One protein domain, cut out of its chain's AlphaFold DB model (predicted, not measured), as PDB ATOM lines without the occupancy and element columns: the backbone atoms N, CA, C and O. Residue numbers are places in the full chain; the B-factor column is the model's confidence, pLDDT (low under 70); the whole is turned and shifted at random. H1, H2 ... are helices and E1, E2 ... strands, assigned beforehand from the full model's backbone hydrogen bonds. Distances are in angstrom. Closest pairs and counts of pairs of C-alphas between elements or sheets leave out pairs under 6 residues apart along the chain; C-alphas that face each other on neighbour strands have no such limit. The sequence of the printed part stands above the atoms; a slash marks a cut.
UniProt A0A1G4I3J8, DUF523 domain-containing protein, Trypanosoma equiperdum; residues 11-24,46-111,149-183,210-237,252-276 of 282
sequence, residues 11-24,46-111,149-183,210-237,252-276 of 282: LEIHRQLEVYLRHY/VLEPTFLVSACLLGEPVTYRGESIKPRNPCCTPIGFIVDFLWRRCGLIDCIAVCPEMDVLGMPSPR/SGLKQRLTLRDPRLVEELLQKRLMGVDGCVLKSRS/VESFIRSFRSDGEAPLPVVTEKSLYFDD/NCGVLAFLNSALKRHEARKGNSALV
ATOM      1  N   LEU A  11     232.867 151.987 212.843       70.50
ATOM      2  CA  LEU A  11     232.751 151.501 214.227       70.50
ATOM      3  C   LEU A  11     232.632 152.664 215.218       70.50
ATOM      4  O   LEU A  11     231.837 152.598 216.155       70.50
ATOM      5  N   GLU A  12     233.381 153.740 214.984       79.19
ATOM      6  CA  GLU A  12     233.363 154.903 215.858       79.19
ATOM      7  C   GLU A  12     232.017 155.631 215.801       79.19
ATOM      8  O   GLU A  12     231.480 155.985 216.842       79.19
ATOM      9  N   ILE A  13     231.397 155.774 214.625       82.44
ATOM     10  CA  ILE A  13     230.068 156.400 214.504       82.44
ATOM     11  C   ILE A  13     229.017 155.658 215.331       82.44
ATOM     12  O   ILE A  13     228.218 156.296 216.015       82.44
ATOM     13  N   HIS A  14     229.014 154.324 215.280       84.50
ATOM     14  CA  HIS A  14     228.093 153.518 216.082       84.50
ATOM     15  C   HIS A  14     228.320 153.758 217.580       84.50
ATOM     16  O   HIS A  14     227.374 154.052 218.309       84.50
ATOM     17  N   ARG A  15     229.582 153.732 218.027       85.50
ATOM     18  CA  ARG A  15     229.945 154.024 219.419       85.50
ATOM     19  C   ARG A  15     229.517 155.436 219.840       85.50
ATOM     20  O   ARG A  15     228.982 155.619 220.930       85.50
ATOM     21  N   GLN A  16     229.726 156.432 218.983       87.31
ATOM     22  CA  GLN A  16     229.318 157.814 219.226       87.31
ATOM     23  C   GLN A  16     227.792 157.945 219.307       87.31
ATOM     24  O   GLN A  16     227.293 158.685 220.157       87.31
ATOM     25  N   LEU A  17     227.041 157.194 218.494       88.50
ATOM     26  CA  LEU A  17     225.583 157.148 218.593       88.50
ATOM     27  C   LEU A  17     225.139 156.561 219.935       88.50
ATOM     28  O   LEU A  17     224.272 157.138 220.585       88.50
ATOM     29  N   GLU A  18     225.754 155.473 220.403       87.00
ATOM     30  CA  GLU A  18     225.444 154.918 221.725       87.00
ATOM     31  C   GLU A  18     225.707 155.928 222.851       87.00
ATOM     32  O   GLU A  18     224.876 156.089 223.749       87.00
ATOM     33  N   VAL A  19     226.841 156.638 222.804       88.06
ATOM     34  CA  VAL A  19     227.168 157.694 223.776       88.06
ATOM     35  C   VAL A  19     226.122 158.806 223.736       88.06
ATOM     36  O   VAL A  19     225.644 159.232 224.790       88.06
ATOM     37  N   TYR A  20     225.731 159.249 222.538       88.00
ATOM     38  CA  TYR A  20     224.684 160.247 222.347       88.00
ATOM     39  C   TYR A  20     223.349 159.786 222.952       88.00
ATOM     40  O   TYR A  20     222.784 160.476 223.802       88.00
ATOM     41  N   LEU A  21     222.875 158.591 222.597       87.50
ATOM     42  CA  LEU A  21     221.602 158.050 223.081       87.50
ATOM     43  C   LEU A  21     221.573 157.897 224.613       87.50
ATOM     44  O   LEU A  21     220.566 158.226 225.249       87.50
ATOM     45  N   ARG A  22     222.688 157.469 225.224       83.94
ATOM     46  CA  ARG A  22     222.832 157.382 226.689       83.94
ATOM     47  C   ARG A  22     222.831 158.761 227.348       83.94
ATOM     48  O   ARG A  22     222.132 158.963 228.338       83.94
ATOM     49  N   HIS A  23     223.584 159.720 226.802       82.25
ATOM     50  CA  HIS A  23     223.714 161.065 227.374       82.25
ATOM     51  C   HIS A  23     222.380 161.824 227.390       82.25
ATOM     52  O   HIS A  23     222.080 162.524 228.356       82.25
ATOM     53  N   TYR A  24     221.560 161.651 226.352       77.12
ATOM     54  CA  TYR A  24     220.273 162.335 226.212       77.12
ATOM     55  C   TYR A  24     219.066 161.503 226.690       77.12
ATOM     56  O   TYR A  24     217.927 161.898 226.440       77.12
ATOM     57  N   VAL A  46     242.728 163.840 211.013       54.91
ATOM     58  CA  VAL A  46     241.635 162.879 211.103       54.91
ATOM     59  C   VAL A  46     240.635 163.111 209.958       54.91
ATOM     60  O   VAL A  46     240.346 164.254 209.614       54.91
ATOM     61  N   LEU A  47     240.132 162.038 209.337       58.50
ATOM     62  CA  LEU A  47     239.119 162.064 208.271       58.50
ATOM     63  C   LEU A  47     237.844 162.785 208.748       58.50
ATOM     64  O   LEU A  47     236.988 162.167 209.365       58.50
ATOM     65  N   GLU A  48     237.717 164.083 208.494       81.69
ATOM     66  CA  GLU A  48     236.511 164.853 208.812       81.69
ATOM     67  C   GLU A  48     235.683 164.994 207.531       81.69
ATOM     68  O   GLU A  48     236.048 165.788 206.656       81.69
ATOM     69  N   PRO A  49     234.610 164.202 207.349       91.56
ATOM     70  CA  PRO A  49     233.740 164.387 206.207       91.56
ATOM     71  C   PRO A  49     233.049 165.744 206.283       91.56
ATOM     72  O   PRO A  49     232.646 166.200 207.356       91.56
ATOM     73  N   THR A  50     232.913 166.381 205.124       95.19
ATOM     74  CA  THR A  50     232.389 167.741 204.997       95.19
ATOM     75  C   THR A  50     230.930 167.689 204.577       95.19
ATOM     76  O   THR A  50     230.599 167.176 203.505       95.19
ATOM     77  N   PHE A  51     230.034 168.209 205.412       97.06
ATOM     78  CA  PHE A  51     228.599 168.223 205.149       97.06
ATOM     79  C   PHE A  51     228.118 169.620 204.776       97.06
ATOM     80  O   PHE A  51     228.422 170.595 205.454       97.06
ATOM     81  N   LEU A  52     227.288 169.717 203.742       97.88
ATOM     82  CA  LEU A  52     226.548 170.938 203.446       97.88
ATOM     83  C   LEU A  52     225.242 170.931 204.245       97.88
ATOM     84  O   LEU A  52     224.382 170.067 204.041       97.88
ATOM     85  N   VAL A  53     225.075 171.879 205.163       97.88
ATOM     86  CA  VAL A  53     223.936 171.897 206.087       97.88
ATOM     87  C   VAL A  53     223.149 173.190 205.941       97.88
ATOM     88  O   VAL A  53     223.713 174.280 205.882       97.88
ATOM     89  N   SER A  54     221.816 173.087 205.914       97.56
ATOM     90  CA  SER A  54     220.967 174.283 205.967       97.56
ATOM     91  C   SER A  54     221.291 175.099 207.221       97.56
ATOM     92  O   SER A  54     221.098 174.611 208.330       97.56
ATOM     93  N   ALA A  55     221.720 176.351 207.060       96.50
ATOM     94  CA  ALA A  55     222.229 177.202 208.139       96.50
ATOM     95  C   ALA A  55     221.226 177.381 209.299       96.50
ATOM     96  O   ALA A  55     221.608 177.453 210.465       96.50
ATOM     97  N   CYS A  56     219.919 177.333 209.020       94.25
ATOM     98  CA  CYS A  56     218.895 177.347 210.066       94.25
ATOM     99  C   CYS A  56     218.927 176.102 210.976       94.25
ATOM    100  O   CYS A  56     218.615 176.215 212.158       94.25
ATOM    101  N   LEU A  57     219.328 174.930 210.463       93.94
ATOM    102  CA  LEU A  57     219.553 173.717 211.263       93.94
ATOM    103  C   LEU A  57     220.816 173.829 212.128       93.94
ATOM    104  O   LEU A  57     220.890 173.190 213.173       93.94
ATOM    105  N   LEU A  58     221.769 174.677 211.729       92.88
ATOM    106  CA  LEU A  58     222.944 175.044 212.523       92.88
ATOM    107  C   LEU A  58     222.657 176.199 213.500       92.88
ATOM    108  O   LEU A  58     223.576 176.718 214.124       92.88
ATOM    109  N   GLY A  59     221.394 176.606 213.666       90.19
ATOM    110  CA  GLY A  59     220.990 177.656 214.602       90.19
ATOM    111  C   GLY A  59     221.266 179.087 214.133       90.19
ATOM    112  O   GLY A  59     221.065 180.017 214.915       90.19
ATOM    113  N   GLU A  60     221.680 179.306 212.885       92.19
ATOM    114  CA  GLU A  60     221.866 180.664 212.370       92.19
ATOM    115  C   GLU A  60     220.518 181.393 212.182       92.19
ATOM    116  O   GLU A  60     219.518 180.765 211.805       92.19
ATOM    117  N   PRO A  61     220.460 182.721 212.405       92.56
ATOM    118  CA  PRO A  61     219.238 183.526 212.318       92.56
ATOM    119  C   PRO A  61     218.847 183.856 210.864       92.56
ATOM    120  O   PRO A  61     218.644 185.007 210.488       92.56
ATOM    121  N   VAL A  62     218.737 182.830 210.019       92.88
ATOM    122  CA  VAL A  62     218.509 182.954 208.563       92.88
ATOM    123  C   VAL A  62     217.071 182.631 208.135       92.88
ATOM    124  O   VAL A  62     216.749 182.582 206.942       92.88
ATOM    125  N   THR A  63     216.191 182.326 209.093       90.56
ATOM    126  CA  THR A  63     214.795 181.984 208.796       90.56
ATOM    127  C   THR A  63     214.036 183.205 208.283       90.56
ATOM    128  O   THR A  63     214.358 184.333 208.629       90.56
ATOM    129  N   TYR A  64     212.966 183.009 207.508       87.62
ATOM    130  CA  TYR A  64     212.157 184.139 207.025       87.62
ATOM    131  C   TYR A  64     211.552 184.991 208.161       87.62
ATOM    132  O   TYR A  64     211.158 186.129 207.937       87.62
ATOM    133  N   ARG A  65     211.506 184.460 209.389       89.31
ATOM    134  CA  ARG A  65     211.057 185.174 210.590       89.31
ATOM    135  C   ARG A  65     212.152 186.009 211.256       89.31
ATOM    136  O   ARG A  65     211.842 186.724 212.195       89.31
ATOM    137  N   GLY A  66     213.410 185.918 210.816       81.50
ATOM    138  CA  GLY A  66     214.539 186.590 211.473       81.50
ATOM    139  C   GLY A  66     214.983 185.917 212.773       81.50
ATOM    140  O   GLY A  66     215.899 186.378 213.443       81.50
ATOM    141  N   GLU A  67     214.345 184.812 213.145       77.12
ATOM    142  CA  GLU A  67     214.628 184.104 214.382       77.12
ATOM    143  C   GLU A  67     215.687 183.032 214.129       77.12
ATOM    144  O   GLU A  67     215.611 182.273 213.150       77.12
ATOM    145  N   SER A  68     216.650 182.924 215.046       72.75
ATOM    146  CA  SER A  68     217.391 181.675 215.206       72.75
ATOM    147  C   SER A  68     216.384 180.583 215.558       72.75
ATOM    148  O   SER A  68     215.492 180.793 216.389       72.75
ATOM    149  N   ILE A  69     216.520 179.405 214.942       62.78
ATOM    150  CA  ILE A  69     215.859 178.218 215.476       62.78
ATOM    151  C   ILE A  69     216.525 177.978 216.828       62.78
ATOM    152  O   ILE A  69     217.572 177.337 216.896       62.78
ATOM    153  N   LYS A  70     215.940 178.540 217.901       53.88
ATOM    154  CA  LYS A  70     216.372 178.251 219.268       53.88
ATOM    155  C   LYS A  70     216.481 176.733 219.351       53.88
ATOM    156  O   LYS A  70     215.513 176.069 218.955       53.88
ATOM    157  N   PRO A  71     217.603 176.171 219.827       49.41
ATOM    158  CA  PRO A  71     217.631 174.760 220.135       49.41
ATOM    159  C   PRO A  71     216.525 174.553 221.168       49.41
ATOM    160  O   PRO A  71     216.657 174.938 222.328       49.41
ATOM    161  N   ARG A  72     215.377 174.016 220.735       47.53
ATOM    162  CA  ARG A  72     214.446 173.371 221.656       47.53
ATOM    163  C   ARG A  72     215.334 172.393 222.406       47.53
ATOM    164  O   ARG A  72     215.979 171.610 221.711       47.53
ATOM    165  N   ASN A  73     215.432 172.541 223.736       49.16
ATOM    166  CA  ASN A  73     216.208 171.707 224.669       49.16
ATOM    167  C   ASN A  73     216.726 170.455 223.981       49.16
ATOM    168  O   ASN A  73     215.842 169.713 223.560       49.16
ATOM    169  N   PRO A  74     218.049 170.237 223.830       55.12
ATOM    170  CA  PRO A  74     218.611 169.284 222.876       55.12
ATOM    171  C   PRO A  74     217.835 167.974 222.932       55.12
ATOM    172  O   PRO A  74     218.006 167.151 223.830       55.12
ATOM    173  N   CYS A  75     216.873 167.866 222.016       62.69
ATOM    174  CA  CYS A  75     215.976 166.739 221.973       62.69
ATOM    175  C   CYS A  75     216.804 165.658 221.325       62.69
ATOM    176  O   CYS A  75     217.447 165.906 220.298       62.69
ATOM    177  N   CYS A  76     216.780 164.476 221.918       83.62
ATOM    178  CA  CYS A  76     217.419 163.337 221.314       83.62
ATOM    179  C   CYS A  76     216.804 163.063 219.947       83.62
ATOM    180  O   CYS A  76     215.702 162.531 219.830       83.62
ATOM    181  N   THR A  77     217.491 163.522 218.913       89.31
ATOM    182  CA  THR A  77     217.001 163.511 217.546       89.31
ATOM    183  C   THR A  77     218.144 163.115 216.628       89.31
ATOM    184  O   THR A  77     219.296 163.457 216.899       89.31
ATOM    185  N   PRO A  78     217.850 162.440 215.511       92.00
ATOM    186  CA  PRO A  78     218.865 162.102 214.520       92.00
ATOM    187  C   PRO A  78     219.645 163.321 214.011       92.00
ATOM    188  O   PRO A  78     220.857 163.260 213.845       92.00
ATOM    189  N   ILE A  79     218.963 164.455 213.812       92.94
ATOM    190  CA  ILE A  79     219.626 165.706 213.431       92.94
ATOM    191  C   ILE A  79     220.532 166.231 214.550       92.94
ATOM    192  O   ILE A  79     221.655 166.630 214.263       92.94
ATOM    193  N   GLY A  80     220.089 166.181 215.812       91.50
ATOM    194  CA  GLY A  80     220.895 166.577 216.968       91.50
ATOM    195  C   GLY A  80     222.152 165.722 217.125       91.50
ATOM    196  O   GLY A  80     223.207 166.248 217.470       91.50
ATOM    197  N   PHE A  81     222.085 164.428 216.792       92.19
ATOM    198  CA  PHE A  81     223.277 163.580 216.739       92.19
ATOM    199  C   PHE A  81     224.311 164.122 215.741       92.19
ATOM    200  O   PHE A  81     225.489 164.215 216.066       92.19
ATOM    201  N   ILE A  82     223.884 164.567 214.558       93.31
ATOM    202  CA  ILE A  82     224.792 165.126 213.549       93.31
ATOM    203  C   ILE A  82     225.312 166.511 213.972       93.31
ATOM    204  O   ILE A  82     226.519 166.710 214.087       93.31
ATOM    205  N   VAL A  83     224.420 167.478 214.211       92.12
ATOM    206  CA  VAL A  83     224.821 168.892 214.349       92.12
ATOM    207  C   VAL A  83     225.284 169.250 215.759       92.12
ATOM    208  O   VAL A  83     226.274 169.958 215.924       92.12
ATOM    209  N   ASP A  84     224.615 168.755 216.799       88.56
ATOM    210  CA  ASP A  84     224.960 169.117 218.176       88.56
ATOM    211  C   ASP A  84     226.052 168.220 218.744       88.56
ATOM    212  O   ASP A  84     226.876 168.683 219.532       88.56
ATOM    213  N   PHE A  85     226.068 166.944 218.360       89.31
ATOM    214  CA  PHE A  85     227.008 165.978 218.910       89.31
ATOM    215  C   PHE A  85     228.242 165.788 218.024       89.31
ATOM    216  O   PHE A  85     229.328 166.194 218.432       89.31
ATOM    217  N   LEU A  86     228.098 165.251 216.808       90.50
ATOM    218  CA  LEU A  86     229.247 164.968 215.942       90.50
ATOM    219  C   LEU A  86     229.994 166.239 215.512       90.50
ATOM    220  O   LEU A  86     231.219 166.276 215.621       90.50
ATOM    221  N   TRP A  87     229.278 167.280 215.074       90.62
ATOM    222  CA  TRP A  87     229.889 168.545 214.647       90.62
ATOM    223  C   TRP A  87     230.354 169.398 215.836       90.62
ATOM    224  O   TRP A  87     231.550 169.591 216.025       90.62
ATOM    225  N   ARG A  88     229.431 169.892 216.673       88.00
ATOM    226  CA  ARG A  88     229.771 170.885 217.715       88.00
ATOM    227  C   ARG A  88     230.557 170.329 218.898       88.00
ATOM    228  O   ARG A  88     231.441 171.013 219.403       88.00
ATOM    229  N   ARG A  89     230.190 169.148 219.404       85.56
ATOM    230  CA  ARG A  89     230.793 168.598 220.633       85.56
ATOM    231  C   ARG A  89     232.043 167.783 220.346       85.56
ATOM    232  O   ARG A  89     233.041 167.965 221.036       85.56
ATOM    233  N   CYS A  90     231.976 166.886 219.368       83.81
ATOM    234  CA  CYS A  90     233.070 165.962 219.082       83.81
ATOM    235  C   CYS A  90     234.038 166.497 218.017       83.81
ATOM    236  O   CYS A  90     235.189 166.071 217.997       83.81
ATOM    237  N   GLY A  91     233.605 167.424 217.151       86.44
ATOM    238  CA  GLY A  91     234.431 167.932 216.050       86.44
ATOM    239  C   GLY A  91     234.863 166.829 215.083       86.44
ATOM    240  O   GLY A  91     235.984 166.862 214.590       86.44
ATOM    241  N   LEU A  92     234.008 165.820 214.896       87.00
ATOM    242  CA  LEU A  92     234.279 164.628 214.086       87.00
ATOM    243  C   LEU A  92     233.808 164.766 212.635       87.00
ATOM    244  O   LEU A  92     234.180 163.964 211.785       87.00
ATOM    245  N   ILE A  93     232.968 165.761 212.367       91.56
ATOM    246  CA  ILE A  93     232.540 166.145 211.025       91.56
ATOM    247  C   ILE A  93     232.729 167.645 210.870       91.56
ATOM    248  O   ILE A  93     232.665 168.393 211.849       91.56
ATOM    249  N   ASP A  94     232.886 168.074 209.631       93.56
ATOM    250  CA  ASP A  94     232.939 169.475 209.255       93.56
ATOM    251  C   ASP A  94     231.624 169.877 208.575       93.56
ATOM    252  O   ASP A  94     230.979 169.062 207.914       93.56
ATOM    253  N   CYS A  95     231.192 171.124 208.758       95.31
ATOM    254  CA  CYS A  95     229.946 171.630 208.186       95.31
ATOM    255  C   CYS A  95     230.194 172.928 207.419       95.31
ATOM    256  O   CYS A  95     230.755 173.876 207.963       95.31
ATOM    257  N   ILE A  96     229.695 172.981 206.186       97.12
ATOM    258  CA  ILE A  96     229.523 174.200 205.397       97.12
ATOM    259  C   ILE A  96     228.070 174.639 205.570       97.12
ATOM    260  O   ILE A  96     227.139 173.911 205.211       97.12
ATOM    261  N   ALA A  97     227.862 175.818 206.148       96.94
ATOM    262  CA  ALA A  97     226.533 176.384 206.331       96.94
ATOM    263  C   ALA A  97     226.008 176.969 205.014       96.94
ATOM    264  O   ALA A  97     226.745 177.651 204.312       96.94
ATOM    265  N   VAL A  98     224.730 176.750 204.687       97.50
ATOM    266  CA  VAL A  98     224.080 177.399 203.534       97.50
ATOM    267  C   VAL A  98     222.633 177.798 203.822       97.50
ATOM    268  O   VAL A  98     221.826 177.019 204.332       97.50
ATOM    269  N   CYS A  99     222.261 179.014 203.453       97.12
ATOM    270  CA  CYS A  99     220.893 179.494 203.353       97.12
ATOM    271  C   CYS A  99     220.631 179.943 201.911       97.12
ATOM    272  O   CYS A  99     220.874 181.100 201.587       97.12
ATOM    273  N   PRO A 100     220.075 179.092 201.033       96.00
ATOM    274  CA  PRO A 100     219.975 179.452 199.620       96.00
ATOM    275  C   PRO A 100     219.100 180.686 199.345       96.00
ATOM    276  O   PRO A 100     219.307 181.386 198.363       96.00
ATOM    277  N   GLU A 101     218.135 180.997 200.210       95.44
ATOM    278  CA  GLU A 101     217.337 182.224 200.081       95.44
ATOM    279  C   GLU A 101     218.191 183.487 200.294       95.44
ATOM    280  O   GLU A 101     218.025 184.461 199.570       95.44
ATOM    281  N   MET A 102     219.135 183.473 201.238       94.50
ATOM    282  CA  MET A 102     220.030 184.611 201.476       94.50
ATOM    283  C   MET A 102     221.255 184.559 200.562       94.50
ATOM    284  O   MET A 102     221.580 185.531 199.889       94.50
ATOM    285  N   ASP A 103     221.915 183.409 200.506       94.69
ATOM    286  CA  ASP A 103     223.224 183.269 199.882       94.69
ATOM    287  C   ASP A 103     223.098 183.207 198.346       94.69
ATOM    288  O   ASP A 103     223.910 183.803 197.643       94.69
ATOM    289  N   VAL A 104     222.044 182.567 197.810       92.19
ATOM    290  CA  VAL A 104     221.805 182.482 196.354       92.19
ATOM    291  C   VAL A 104     220.885 183.602 195.865       92.19
ATOM    292  O   VAL A 104     221.244 184.309 194.923       92.19
ATOM    293  N   LEU A 105     219.725 183.806 196.506       91.62
ATOM    294  CA  LEU A 105     218.735 184.804 196.060       91.62
ATOM    295  C   LEU A 105     218.929 186.212 196.651       91.62
ATOM    296  O   LEU A 105     218.228 187.130 196.238       91.62
ATOM    297  N   GLY A 106     219.843 186.408 197.607       91.50
ATOM    298  CA  GLY A 106     220.102 187.729 198.195       91.50
ATOM    299  C   GLY A 106     219.005 188.264 199.108       91.50
ATOM    300  O   GLY A 106     218.975 189.459 199.384       91.50
ATOM    301  N   MET A 107     218.100 187.409 199.584       92.69
ATOM    302  CA  MET A 107     217.013 187.849 200.452       92.69
ATOM    303  C   MET A 107     217.516 188.176 201.874       92.69
ATOM    304  O   MET A 107     218.426 187.510 202.370       92.69
ATOM    305  N   PRO A 108     216.898 189.138 202.584       92.88
ATOM    306  CA  PRO A 108     217.246 189.443 203.971       92.88
ATOM    307  C   PRO A 108     216.669 188.417 204.967       92.88
ATOM    308  O   PRO A 108     215.972 187.464 204.615       92.88
ATOM    309  N   SER A 109     216.965 188.603 206.250       92.12
ATOM    310  CA  SER A 109     216.343 187.872 207.359       92.12
ATOM    311  C   SER A 109     216.002 188.883 208.460       92.12
ATOM    312  O   SER A 109     216.938 189.484 208.989       92.12
ATOM    313  N   PRO A 110     214.716 189.120 208.802       93.56
ATOM    314  CA  PRO A 110     213.492 188.501 208.265       93.56
ATOM    315  C   PRO A 110     213.169 188.904 206.812       93.56
ATOM    316  O   PRO A 110     213.764 189.827 206.266       93.56
ATOM    317  N   ARG A 111     212.214 188.202 206.187       93.12
ATOM    318  CA  ARG A 111     211.733 188.445 204.809       93.12
ATOM    319  C   ARG A 111     210.323 187.881 204.580       93.12
ATOM    320  O   ARG A 111     209.919 186.956 205.293       93.12
ATOM    321  N   SER A 149     225.358 189.816 189.435       72.69
ATOM    322  CA  SER A 149     224.364 189.672 190.492       72.69
ATOM    323  C   SER A 149     224.922 189.792 191.912       72.69
ATOM    324  O   SER A 149     224.116 189.758 192.839       72.69
ATOM    325  N   GLY A 150     226.243 189.879 192.130       83.94
ATOM    326  CA  GLY A 150     226.870 189.878 193.465       83.94
ATOM    327  C   GLY A 150     226.756 188.545 194.226       83.94
ATOM    328  O   GLY A 150     226.800 188.511 195.459       83.94
ATOM    329  N   LEU A 151     226.554 187.437 193.514       86.88
ATOM    330  CA  LEU A 151     226.417 186.094 194.071       86.88
ATOM    331  C   LEU A 151     227.710 185.614 194.735       86.88
ATOM    332  O   LEU A 151     227.617 185.072 195.835       86.88
ATOM    333  N   LYS A 152     228.907 185.809 194.147       88.06
ATOM    334  CA  LYS A 152     230.149 185.334 194.807       88.06
ATOM    335  C   LYS A 152     230.341 186.036 196.139       88.06
ATOM    336  O   LYS A 152     230.679 185.387 197.130       88.06
ATOM    337  N   GLN A 153     230.077 187.342 196.177       89.44
ATOM    338  CA  GLN A 153     230.135 188.115 197.413       89.44
ATOM    339  C   GLN A 153     229.180 187.533 198.460       89.44
ATOM    340  O   GLN A 153     229.615 187.229 199.567       89.44
ATOM    341  N   ARG A 154     227.908 187.299 198.108       92.25
ATOM    342  CA  ARG A 154     226.919 186.728 199.037       92.25
ATOM    343  C   ARG A 154     227.278 185.336 199.541       92.25
ATOM    344  O   ARG A 154     227.160 185.092 200.737       92.25
ATOM    345  N   LEU A 155     227.735 184.445 198.662       91.94
ATOM    346  CA  LEU A 155     228.178 183.104 199.053       91.94
ATOM    347  C   LEU A 155     229.343 183.181 200.054       91.94
ATOM    348  O   LEU A 155     229.336 182.473 201.057       91.94
ATOM    349  N   THR A 156     230.291 184.095 199.826       91.31
ATOM    350  CA  THR A 156     231.459 184.286 200.701       91.31
ATOM    351  C   THR A 156     231.075 184.749 202.111       91.31
ATOM    352  O   THR A 156     231.759 184.394 203.067       91.31
ATOM    353  N   LEU A 157     229.982 185.510 202.265       92.25
ATOM    354  CA  LEU A 157     229.546 186.033 203.570       92.25
ATOM    355  C   LEU A 157     229.138 184.937 204.562       92.25
ATOM    356  O   LEU A 157     229.235 185.153 205.769       92.25
ATOM    357  N   ARG A 158     228.640 183.794 204.075       92.38
ATOM    358  CA  ARG A 158     228.192 182.683 204.926       92.38
ATOM    359  C   ARG A 158     229.347 181.758 205.274       92.38
ATOM    360  O   ARG A 158     229.635 181.533 206.444       92.38
ATOM    361  N   ASP A 159     229.975 181.217 204.242       93.62
ATOM    362  CA  ASP A 159     231.130 180.340 204.349       93.62
ATOM    363  C   ASP A 159     231.940 180.495 203.052       93.62
ATOM    364  O   ASP A 159     231.394 180.267 201.967       93.62
ATOM    365  N   PRO A 160     233.229 180.877 203.120       91.88
ATOM    366  CA  PRO A 160     234.044 181.125 201.932       91.88
ATOM    367  C   PRO A 160     234.133 179.908 200.999       91.88
ATOM    368  O   PRO A 160     234.327 180.067 199.794       91.88
ATOM    369  N   ARG A 161     233.931 178.691 201.522       94.94
ATOM    370  CA  ARG A 161     233.955 177.453 200.734       94.94
ATOM    371  C   ARG A 161     232.739 177.303 199.823       94.94
ATOM    372  O   ARG A 161     232.813 176.549 198.861       94.94
ATOM    373  N   LEU A 162     231.638 178.025 200.060       93.94
ATOM    374  CA  LEU A 162     230.451 177.955 199.198       93.94
ATOM    375  C   LEU A 162     230.725 178.410 197.769       93.94
ATOM    376  O   LEU A 162     230.133 177.862 196.845       93.94
ATOM    377  N   VAL A 163     231.598 179.403 197.578       90.81
ATOM    378  CA  VAL A 163     231.975 179.862 196.234       90.81
ATOM    379  C   VAL A 163     232.617 178.717 195.465       90.81
ATOM    380  O   VAL A 163     232.202 178.405 194.352       90.81
ATOM    381  N   GLU A 164     233.598 178.068 196.086       89.38
ATOM    382  CA  GLU A 164     234.316 176.962 195.474       89.38
ATOM    383  C   GLU A 164     233.375 175.771 195.245       89.38
ATOM    384  O   GLU A 164     233.252 175.289 194.123       89.38
ATOM    385  N   GLU A 165     232.634 175.341 196.267       91.00
ATOM    386  CA  GLU A 165     231.766 174.167 196.180       91.00
ATOM    387  C   GLU A 165     230.579 174.360 195.229       91.00
ATOM    388  O   GLU A 165     230.276 173.456 194.453       91.00
ATOM    389  N   LEU A 166     229.912 175.516 195.224       89.62
ATOM    390  CA  LEU A 166     228.720 175.717 194.394       89.62
ATOM    391  C   LEU A 166     229.033 176.167 192.970       89.62
ATOM    392  O   LEU A 166     228.264 175.829 192.073       89.62
ATOM    393  N   LEU A 167     230.118 176.917 192.751       85.88
ATOM    394  CA  LEU A 167     230.399 177.516 191.440       85.88
ATOM    395  C   LEU A 167     231.524 176.815 190.670       85.88
ATOM    396  O   LEU A 167     231.559 176.921 189.449       85.88
ATOM    397  N   GLN A 168     232.435 176.106 191.345       84.38
ATOM    398  CA  GLN A 168     233.627 175.536 190.700       84.38
ATOM    399  C   GLN A 168     233.669 174.014 190.816       84.38
ATOM    400  O   GLN A 168     233.698 173.299 189.817       84.38
ATOM    401  N   LYS A 169     233.629 173.508 192.047       86.38
ATOM    402  CA  LYS A 169     233.747 172.087 192.372       86.38
ATOM    403  C   LYS A 169     232.443 171.324 192.222       86.38
ATOM    404  O   LYS A 169     232.481 170.107 192.290       86.38
ATOM    405  N   ARG A 170     231.297 171.985 192.039       87.06
ATOM    406  CA  ARG A 170     229.982 171.324 191.940       87.06
ATOM    407  C   ARG A 170     229.742 170.318 193.080       87.06
ATOM    408  O   ARG A 170     229.303 169.203 192.840       87.06
ATOM    409  N   LEU A 171     230.046 170.706 194.318       90.88
ATOM    410  CA  LEU A 171     229.913 169.891 195.535       90.88
ATOM    411  C   LEU A 171     230.859 168.680 195.601       90.88
ATOM    412  O   LEU A 171     230.636 167.759 196.391       90.88
ATOM    413  N   MET A 172     231.930 168.661 194.803       88.88
ATOM    414  CA  MET A 172     232.937 167.600 194.851       88.88
ATOM    415  C   MET A 172     233.682 167.519 196.187       88.88
ATOM    416  O   MET A 172     234.179 166.448 196.524       88.88
ATOM    417  N   GLY A 173     233.763 168.601 196.965       91.31
ATOM    418  CA  GLY A 173     234.324 168.575 198.316       91.31
ATOM    419  C   GLY A 173     233.316 168.200 199.402       91.31
ATOM    420  O   GLY A 173     233.717 168.047 200.555       91.31
ATOM    421  N   VAL A 174     232.036 168.025 199.054       94.12
ATOM    422  CA  VAL A 174     230.954 167.698 199.987       94.12
ATOM    423  C   VAL A 174     230.659 166.196 199.972       94.12
ATOM    424  O   VAL A 174     230.434 165.576 198.930       94.12
ATOM    425  N   ASP A 175     230.610 165.612 201.166       94.31
ATOM    426  CA  ASP A 175     230.404 164.178 201.374       94.31
ATOM    427  C   ASP A 175     228.940 163.835 201.699       94.31
ATOM    428  O   ASP A 175     228.508 162.702 201.495       94.31
ATOM    429  N   GLY A 176     228.147 164.809 202.157       95.19
ATOM    430  CA  GLY A 176     226.710 164.652 202.385       95.19
ATOM    431  C   GLY A 176     225.982 165.974 202.611       95.19
ATOM    432  O   GLY A 176     226.594 167.002 202.899       95.19
ATOM    433  N   CYS A 177     224.657 165.965 202.478       97.50
ATOM    434  CA  CYS A 177     223.822 167.148 202.689       97.50
ATOM    435  C   CYS A 177     222.717 166.897 203.711       97.50
ATOM    436  O   CYS A 177     221.981 165.913 203.617       97.50
ATOM    437  N   VAL A 178     222.545 167.846 204.633       97.62
ATOM    438  CA  VAL A 178     221.469 167.835 205.630       97.62
ATOM    439  C   VAL A 178     220.651 169.116 205.505       97.62
ATOM    440  O   VAL A 178     221.076 170.209 205.881       97.62
ATOM    441  N   LEU A 179     219.461 168.993 204.927       97.69
ATOM    442  CA  LEU A 179     218.689 170.123 204.429       97.69
ATOM    443  C   LEU A 179     217.366 170.326 205.169       97.69
ATOM    444  O   LEU A 179     216.790 169.406 205.740       97.69
ATOM    445  N   LYS A 180     216.861 171.559 205.168       96.25
ATOM    446  CA  LYS A 180     215.617 171.893 205.865       96.25
ATOM    447  C   LYS A 180     214.384 171.394 205.098       96.25
ATOM    448  O   LYS A 180     214.030 171.944 204.054       96.25
ATOM    449  N   SER A 181     213.661 170.438 205.682       95.75
ATOM    450  CA  SER A 181     212.418 169.872 205.142       95.75
ATOM    451  C   SER A 181     211.359 170.936 204.854       95.75
ATOM    452  O   SER A 181     211.200 171.906 205.619       95.75
ATOM    453  N   ARG A 182     210.595 170.714 203.777       95.12
ATOM    454  CA  ARG A 182     209.484 171.541 203.275       95.12
ATOM    455  C   ARG A 182     209.854 172.973 202.893       95.12
ATOM    456  O   ARG A 182     208.955 173.758 202.591       95.12
ATOM    457  N   SER A 183     211.136 173.332 202.940       95.50
ATOM    458  CA  SER A 183     211.598 174.651 202.523       95.50
ATOM    459  C   SER A 183     211.428 174.807 201.004       95.50
ATOM    460  O   SER A 183     211.775 173.875 200.277       95.50
ATOM    461  N   VAL A 210     217.888 172.471 195.845       94.94
ATOM    462  CA  VAL A 210     218.023 171.025 195.640       94.94
ATOM    463  C   VAL A 210     217.938 170.686 194.155       94.94
ATOM    464  O   VAL A 210     218.787 169.958 193.652       94.94
ATOM    465  N   GLU A 211     216.970 171.253 193.440       92.44
ATOM    466  CA  GLU A 211     216.832 171.061 191.995       92.44
ATOM    467  C   GLU A 211     218.051 171.581 191.224       92.44
ATOM    468  O   GLU A 211     218.629 170.830 190.447       92.44
ATOM    469  N   SER A 212     218.454 172.834 191.467       90.25
ATOM    470  CA  SER A 212     219.406 173.551 190.599       90.25
ATOM    471  C   SER A 212     220.881 173.304 190.931       90.25
ATOM    472  O   SER A 212     221.732 173.449 190.060       90.25
ATOM    473  N   PHE A 213     221.210 172.978 192.186       90.56
ATOM    474  CA  PHE A 213     222.600 172.808 192.633       90.56
ATOM    475  C   PHE A 213     222.895 171.368 193.040       90.56
ATOM    476  O   PHE A 213     223.917 170.818 192.645       90.56
ATOM    477  N   ILE A 214     222.000 170.743 193.811       91.56
ATOM    478  CA  ILE A 214     222.256 169.407 194.365       91.56
ATOM    479  C   ILE A 214     221.999 168.302 193.330       91.56
ATOM    480  O   ILE A 214     222.783 167.365 193.234       91.56
ATOM    481  N   ARG A 215     220.903 168.379 192.560       87.50
ATOM    482  CA  ARG A 215     220.515 167.336 191.585       87.50
ATOM    483  C   ARG A 215     221.008 167.576 190.167       87.50
ATOM    484  O   ARG A 215     221.175 166.610 189.426       87.50
ATOM    485  N   SER A 216     221.245 168.829 189.782       79.50
ATOM    486  CA  SER A 216     221.924 169.152 188.519       79.50
ATOM    487  C   SER A 216     223.356 168.607 188.472       79.50
ATOM    488  O   SER A 216     223.942 168.500 187.398       79.50
ATOM    489  N   PHE A 217     223.904 168.219 189.624       68.06
ATOM    490  CA  PHE A 217     225.146 167.483 189.734       68.06
ATOM    491  C   PHE A 217     224.954 166.005 189.341       68.06
ATOM    492  O   PHE A 217     224.333 165.220 190.057       68.06
ATOM    493  N   ARG A 218     225.514 165.621 188.191       60.75
ATOM    494  CA  ARG A 218     225.721 164.224 187.788       60.75
ATOM    495  C   ARG A 218     227.203 164.062 187.460       60.75
ATOM    496  O   ARG A 218     227.629 164.487 186.393       60.75
ATOM    497  N   SER A 219     227.981 163.500 188.380       54.59
ATOM    498  CA  SER A 219     229.307 162.977 188.038       54.59
ATOM    499  C   SER A 219     229.131 161.547 187.552       54.59
ATOM    500  O   SER A 219     228.687 160.685 188.314       54.59
ATOM    501  N   ASP A 220     229.440 161.296 186.283       56.88
ATOM    502  CA  ASP A 220     229.455 159.942 185.739       56.88
ATOM    503  C   ASP A 220     230.463 159.089 186.528       56.88
ATOM    504  O   ASP A 220     231.644 159.418 186.620       56.88
ATOM    505  N   GLY A 221     229.983 158.004 187.143       61.12
ATOM    506  CA  GLY A 221     230.812 157.030 187.863       61.12
ATOM    507  C   GLY A 221     231.009 157.261 189.368       61.12
ATOM    508  O   GLY A 221     231.570 156.385 190.025       61.12
ATOM    509  N   GLU A 222     230.525 158.362 189.953       64.25
ATOM    510  CA  GLU A 222     230.594 158.569 191.409       64.25
ATOM    511  C   GLU A 222     229.345 158.092 192.155       64.25
ATOM    512  O   GLU A 222     228.221 158.154 191.655       64.25
ATOM    513  N   ALA A 223     229.532 157.668 193.410       67.38
ATOM    514  CA  ALA A 223     228.413 157.417 194.307       67.38
ATOM    515  C   ALA A 223     227.577 158.704 194.478       67.38
ATOM    516  O   ALA A 223     228.157 159.772 194.724       67.38
ATOM    517  N   PRO A 224     226.234 158.622 194.379       77.88
ATOM    518  CA  PRO A 224     225.368 159.788 194.486       77.88
ATOM    519  C   PRO A 224     225.572 160.483 195.833       77.88
ATOM    520  O   PRO A 224     225.662 159.820 196.868       77.88
ATOM    521  N   LEU A 225     225.625 161.817 195.816       90.25
ATOM    522  CA  LEU A 225     225.710 162.640 197.022       90.25
ATOM    523  C   LEU A 225     224.533 162.285 197.953       90.25
ATOM    524  O   LEU A 225     223.379 162.448 197.544       90.25
ATOM    525  N   PRO A 226     224.773 161.771 199.174       93.12
ATOM    526  CA  PRO A 226     223.689 161.461 200.094       93.12
ATOM    527  C   PRO A 226     223.049 162.760 200.587       93.12
ATOM    528  O   PRO A 226     223.717 163.629 201.149       93.12
ATOM    529  N   VAL A 227     221.738 162.887 200.391       95.06
ATOM    530  CA  VAL A 227     220.966 164.083 200.744       95.06
ATOM    531  C   VAL A 227     219.786 163.668 201.607       95.06
ATOM    532  O   VAL A 227     218.966 162.842 201.207       95.06
ATOM    533  N   VAL A 228     219.682 164.266 202.789       95.56
ATOM    534  CA  VAL A 228     218.595 164.028 203.744       95.56
ATOM    535  C   VAL A 228     218.028 165.347 204.248       95.56
ATOM    536  O   VAL A 228     218.636 166.407 204.114       95.56
ATOM    537  N   THR A 229     216.857 165.278 204.870       95.62
ATOM    538  CA  THR A 229     216.302 166.364 205.676       95.62
ATOM    539  C   THR A 229     216.209 165.978 207.144       95.62
ATOM    540  O   THR A 229     216.193 164.795 207.492       95.62
ATOM    541  N   GLU A 230     216.051 166.963 208.026       93.19
ATOM    542  CA  GLU A 230     215.882 166.710 209.461       93.19
ATOM    543  C   GLU A 230     214.640 165.862 209.789       93.19
ATOM    544  O   GLU A 230     214.554 165.298 210.875       93.19
ATOM    545  N   LYS A 231     213.673 165.762 208.863       91.44
ATOM    546  CA  LYS A 231     212.457 164.943 209.019       91.44
ATOM    547  C   LYS A 231     212.517 163.578 208.346       91.44
ATOM    548  O   LYS A 231     211.666 162.747 208.652       91.44
ATOM    549  N   SER A 232     213.450 163.362 207.422       90.38
ATOM    550  CA  SER A 232     213.653 162.045 206.810       90.38
ATOM    551  C   SER A 232     214.562 161.151 207.651       90.38
ATOM    552  O   SER A 232     214.580 159.944 207.432       90.38
ATOM    553  N   LEU A 233     215.328 161.727 208.582       90.94
ATOM    554  CA  LEU A 233     216.233 160.982 209.450       90.94
ATOM    555  C   LEU A 233     215.494 160.286 210.606       90.94
ATOM    556  O   LEU A 233     214.601 160.873 211.220       90.94
ATOM    557  N   TYR A 234     215.905 159.059 210.930       89.50
ATOM    558  CA  TYR A 234     215.457 158.279 212.097       89.50
ATOM    559  C   TYR A 234     216.638 157.529 212.739       89.50
ATOM    560  O   TYR A 234     217.699 157.421 212.119       89.50
ATOM    561  N   PHE A 235     216.493 157.045 213.978       89.00
ATOM    562  CA  PHE A 235     217.526 156.216 214.609       89.00
ATOM    563  C   PHE A 235     217.410 154.776 214.114       89.00
ATOM    564  O   PHE A 235     216.334 154.191 214.141       89.00
ATOM    565  N   ASP A 236     218.514 154.186 213.668       81.94
ATOM    566  CA  ASP A 236     218.521 152.855 213.049       81.94
ATOM    567  C   ASP A 236     218.060 151.730 214.007       81.94
ATOM    568  O   ASP A 236     217.539 150.719 213.541       81.94
ATOM    569  N   ASP A 237     218.172 151.935 215.327       67.19
ATOM    570  CA  ASP A 237     217.700 151.018 216.380       67.19
ATOM    571  C   ASP A 237     216.210 151.162 216.738       67.19
ATOM    572  O   ASP A 237     215.721 150.441 217.614       67.19
ATOM    573  N   ASN A 252     212.800 158.069 203.727       78.44
ATOM    574  CA  ASN A 252     213.373 158.073 205.075       78.44
ATOM    575  C   ASN A 252     214.726 157.359 205.067       78.44
ATOM    576  O   ASN A 252     214.904 156.383 204.343       78.44
ATOM    577  N   CYS A 253     215.663 157.823 205.885       83.31
ATOM    578  CA  CYS A 253     217.017 157.292 205.960       83.31
ATOM    579  C   CYS A 253     217.437 157.153 207.426       83.31
ATOM    580  O   CYS A 253     217.266 158.090 208.206       83.31
ATOM    581  N   GLY A 254     217.968 155.990 207.803       90.00
ATOM    582  CA  GLY A 254     218.589 155.817 209.113       90.00
ATOM    583  C   GLY A 254     219.799 156.738 209.240       90.00
ATOM    584  O   GLY A 254     220.520 156.966 208.264       90.00
ATOM    585  N   VAL A 255     220.019 157.308 210.420       92.25
ATOM    586  CA  VAL A 255     221.135 158.228 210.652       92.25
ATOM    587  C   VAL A 255     222.486 157.556 210.412       92.25
ATOM    588  O   VAL A 255     223.361 158.155 209.791       92.25
ATOM    589  N   LEU A 256     222.643 156.286 210.793       91.44
ATOM    590  CA  LEU A 256     223.845 155.509 210.504       91.44
ATOM    591  C   LEU A 256     223.950 155.199 209.010       91.44
ATOM    592  O   LEU A 256     225.039 155.285 208.449       91.44
ATOM    593  N   ALA A 257     222.845 154.864 208.338       90.81
ATOM    594  CA  ALA A 257     222.840 154.638 206.890       90.81
ATOM    595  C   ALA A 257     223.286 155.884 206.097       90.81
ATOM    596  O   ALA A 257     224.105 155.772 205.176       90.81
ATOM    597  N   PHE A 258     222.808 157.069 206.490       93.88
ATOM    598  CA  PHE A 258     223.234 158.348 205.923       93.88
ATOM    599  C   PHE A 258     224.731 158.585 206.154       93.88
ATOM    600  O   PHE A 258     225.479 158.780 205.195       93.88
ATOM    601  N   LEU A 259     225.183 158.496 207.409       93.25
ATOM    602  CA  LEU A 259     226.578 158.749 207.771       93.25
ATOM    603  C   LEU A 259     227.545 157.762 207.102       93.25
ATOM    604  O   LEU A 259     228.599 158.165 206.626       93.25
ATOM    605  N   ASN A 260     227.168 156.486 206.989       90.25
ATOM    606  CA  ASN A 260     227.953 155.479 206.275       90.25
ATOM    607  C   ASN A 260     228.063 155.782 204.774       90.25
ATOM    608  O   ASN A 260     229.106 155.537 204.174       90.25
ATOM    609  N   SER A 261     227.000 156.300 204.155       90.69
ATOM    610  CA  SER A 261     227.044 156.702 202.743       90.69
ATOM    611  C   SER A 261     227.979 157.892 202.540       90.69
ATOM    612  O   SER A 261     228.776 157.890 201.604       90.69
ATOM    613  N   ALA A 262     227.934 158.862 203.454       92.06
ATOM    614  CA  ALA A 262     228.815 160.021 203.407       92.06
ATOM    615  C   ALA A 262     230.285 159.643 203.655       92.06
ATOM    616  O   ALA A 262     231.166 160.089 202.928       92.06
ATOM    617  N   LEU A 263     230.550 158.744 204.609       89.62
ATOM    618  CA  LEU A 263     231.886 158.192 204.843       89.62
ATOM    619  C   LEU A 263     232.464 157.510 203.602       89.62
ATOM    620  O   LEU A 263     233.592 157.796 203.223       89.62
ATOM    621  N   LYS A 264     231.688 156.649 202.933       88.44
ATOM    622  CA  LYS A 264     232.140 155.983 201.703       88.44
ATOM    623  C   LYS A 264     232.528 156.990 200.621       88.44
ATOM    624  O   LYS A 264     233.529 156.798 199.934       88.44
ATOM    625  N   ARG A 265     231.747 158.066 200.473       88.69
ATOM    626  CA  ARG A 265     232.058 159.156 199.536       88.69
ATOM    627  C   ARG A 265     233.352 159.877 199.932       88.69
ATOM    628  O   ARG A 265     234.208 160.086 199.075       88.69
ATOM    629  N   HIS A 266     233.530 160.170 201.219       88.75
ATOM    630  CA  HIS A 266     234.748 160.782 201.752       88.75
ATOM    631  C   HIS A 266     236.000 159.928 201.500       88.75
ATOM    632  O   HIS A 266     237.018 160.426 201.012       88.75
ATOM    633  N   GLU A 267     235.923 158.628 201.793       87.12
ATOM    634  CA  GLU A 267     237.006 157.663 201.583       87.12
ATOM    635  C   GLU A 267     237.381 157.557 200.099       87.12
ATOM    636  O   GLU A 267     238.563 157.639 199.759       87.12
ATOM    637  N   ALA A 268     236.391 157.463 199.203       84.25
ATOM    638  CA  ALA A 268     236.622 157.430 197.757       84.25
ATOM    639  C   ALA A 268     237.344 158.698 197.261       84.25
ATOM    640  O   ALA A 268     238.308 158.622 196.496       84.25
ATOM    641  N   ARG A 269     236.938 159.872 197.757       83.62
ATOM    642  CA  ARG A 269     237.555 161.164 197.425       83.62
ATOM    643  C   ARG A 269     239.007 161.267 197.906       83.62
ATOM    644  O   ARG A 269     239.873 161.755 197.172       83.62
ATOM    645  N   LYS A 270     239.301 160.786 199.119       79.31
ATOM    646  CA  LYS A 270     240.666 160.745 199.674       79.31
ATOM    647  C   LYS A 270     241.561 159.747 198.939       79.31
ATOM    648  O   LYS A 270     242.696 160.097 198.620       79.31
ATOM    649  N   GLY A 271     241.046 158.559 198.615       69.88
ATOM    650  CA  GLY A 271     241.762 157.555 197.823       69.88
ATOM    651  C   GLY A 271     242.172 158.079 196.443       69.88
ATOM    652  O   GLY A 271     243.324 157.933 196.043       69.88
ATOM    653  N   ASN A 272     241.272 158.792 195.762       60.62
ATOM    654  CA  ASN A 272     241.572 159.422 194.473       60.62
ATOM    655  C   ASN A 272     242.616 160.545 194.593       60.62
ATOM    656  O   ASN A 272     243.495 160.660 193.741       60.62
ATOM    657  N   SER A 273     242.575 161.336 195.667       58.94
ATOM    658  CA  SER A 273     243.556 162.409 195.903       58.94
ATOM    659  C   SER A 273     244.974 161.863 196.134       58.94
ATOM    660  O   SER A 273     245.936 162.430 195.623       58.94
ATOM    661  N   ALA A 274     245.107 160.735 196.845       54.22
ATOM    662  CA  ALA A 274     246.392 160.071 197.089       54.22
ATOM    663  C   ALA A 274     246.989 159.420 195.822       54.22
ATOM    664  O   ALA A 274     248.206 159.393 195.639       54.22
ATOM    665  N   LEU A 275     246.139 158.932 194.911       49.19
ATOM    666  CA  LEU A 275     246.572 158.374 193.624       49.19
ATOM    667  C   LEU A 275     247.049 159.455 192.639       49.19
ATOM    668  O   LEU A 275     247.962 159.201 191.855       49.19
ATOM    669  N   VAL A 276     246.473 160.662 192.686       49.50
ATOM    670  CA  VAL A 276     246.900 161.797 191.847       49.50
ATOM    671  C   VAL A 276     248.254 162.352 192.303       49.50
ATOM    672  O   VAL A 276     249.095 162.646 191.455       49.50
TER     673      VAL A 276
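Overview. This is residues 11 to 24, 46 to 111, 149 to 183, 210 to 237 and 252 to 276 of the 282 residues of the protein "DUF523 domain-containing protein" of Trypanosoma equiperdum (UniProt A0A1G4I3J8). A twisted parallel sheet of four strands, in the order E2, E1, E3, E4, has two helices, H2 and H7, packed over one face, and H1 crosses H2 farther out. H3 and the hairpin of H4 and H5 group near the edge strand E2, and residues 271 to 276 of H7 stick out. The printed part has 168 residues with seven named helices and four named strands, in the order H1 E1 H2 E2 H3 H4 H5 E3 H6 E4 H7; the class is mixed, helices and strands. It is compact, with a radius of gyration of the C-alphas of 16.0 A and spans of 46 by 45 by 27 A.

Arrangement. H1, residues 11 to 23, touches H2, residues 78 to 89, with residues 16 to 20 alone, about perpendicular at 82 degrees; the closest C-alphas, of Tyr 20 and Phe 81, are 6.7 A apart. E1, residues 50 to 54, H2 and E2, residues 94 to 98, form a strand-helix-strand unit, two parallel neighbour strands with a helix between, its crossover right-handed; N 51 and O 94 are within hydrogen-bond range at 2.8 A. H3, residues 100 to 103, touches H4, residues 151 to 158; the closest C-alphas, of Asp 103 and Leu 155, are 5.0 A apart. H4 and H5, residues 161 to 168, touch as a hairpin at a shallow tilt of 26 degrees; the closest C-alphas, of Leu 155 and Leu 162, are 5.6 A apart. E3, residues 176 to 179, is parallel to E1, with N 52 and O 176 at 2.9 A, and to E4, residues 227 to 229, with N 228 and O 177 at 2.9 A. H5 and H6, residues 210 to 215, only graze the sheet. H7, residues 255 to 276, and H2 are on the same face, making two layers, helices on one face of a sheet, at heights over the sheet of 4.9 A and 9.9 A. Each O i to N i+4 pair is within hydrogen-bond range in H1, H5 and H7, against 5 of 8 in H2, 3 of 4 in H4 and 1 of 2 in H6; H3 is too short for one.

Along the chain. H1 begins at C-alpha 11 (232.751, 151.501, 214.227) and is 18.6 A long. E1 and E2 are 13.2 A each. H7, 32.1 A, ends at C-alpha 276 (246.900, 161.797, 191.847).

Size, cuts and confidence. Cuts leave C-alpha gaps of 26.2 A from 24 to 46, 19.1 A from 111 to 149, 10.1 A from 183 to 210 and 14.0 A from 237 to 252. The links E1 to H2 and H6 to E4 are long. Mean pLDDT of the printed part is 85.6; residues 46 to 47, 69 to 75, 217 to 223, 237 and 271 to 276 are under 70.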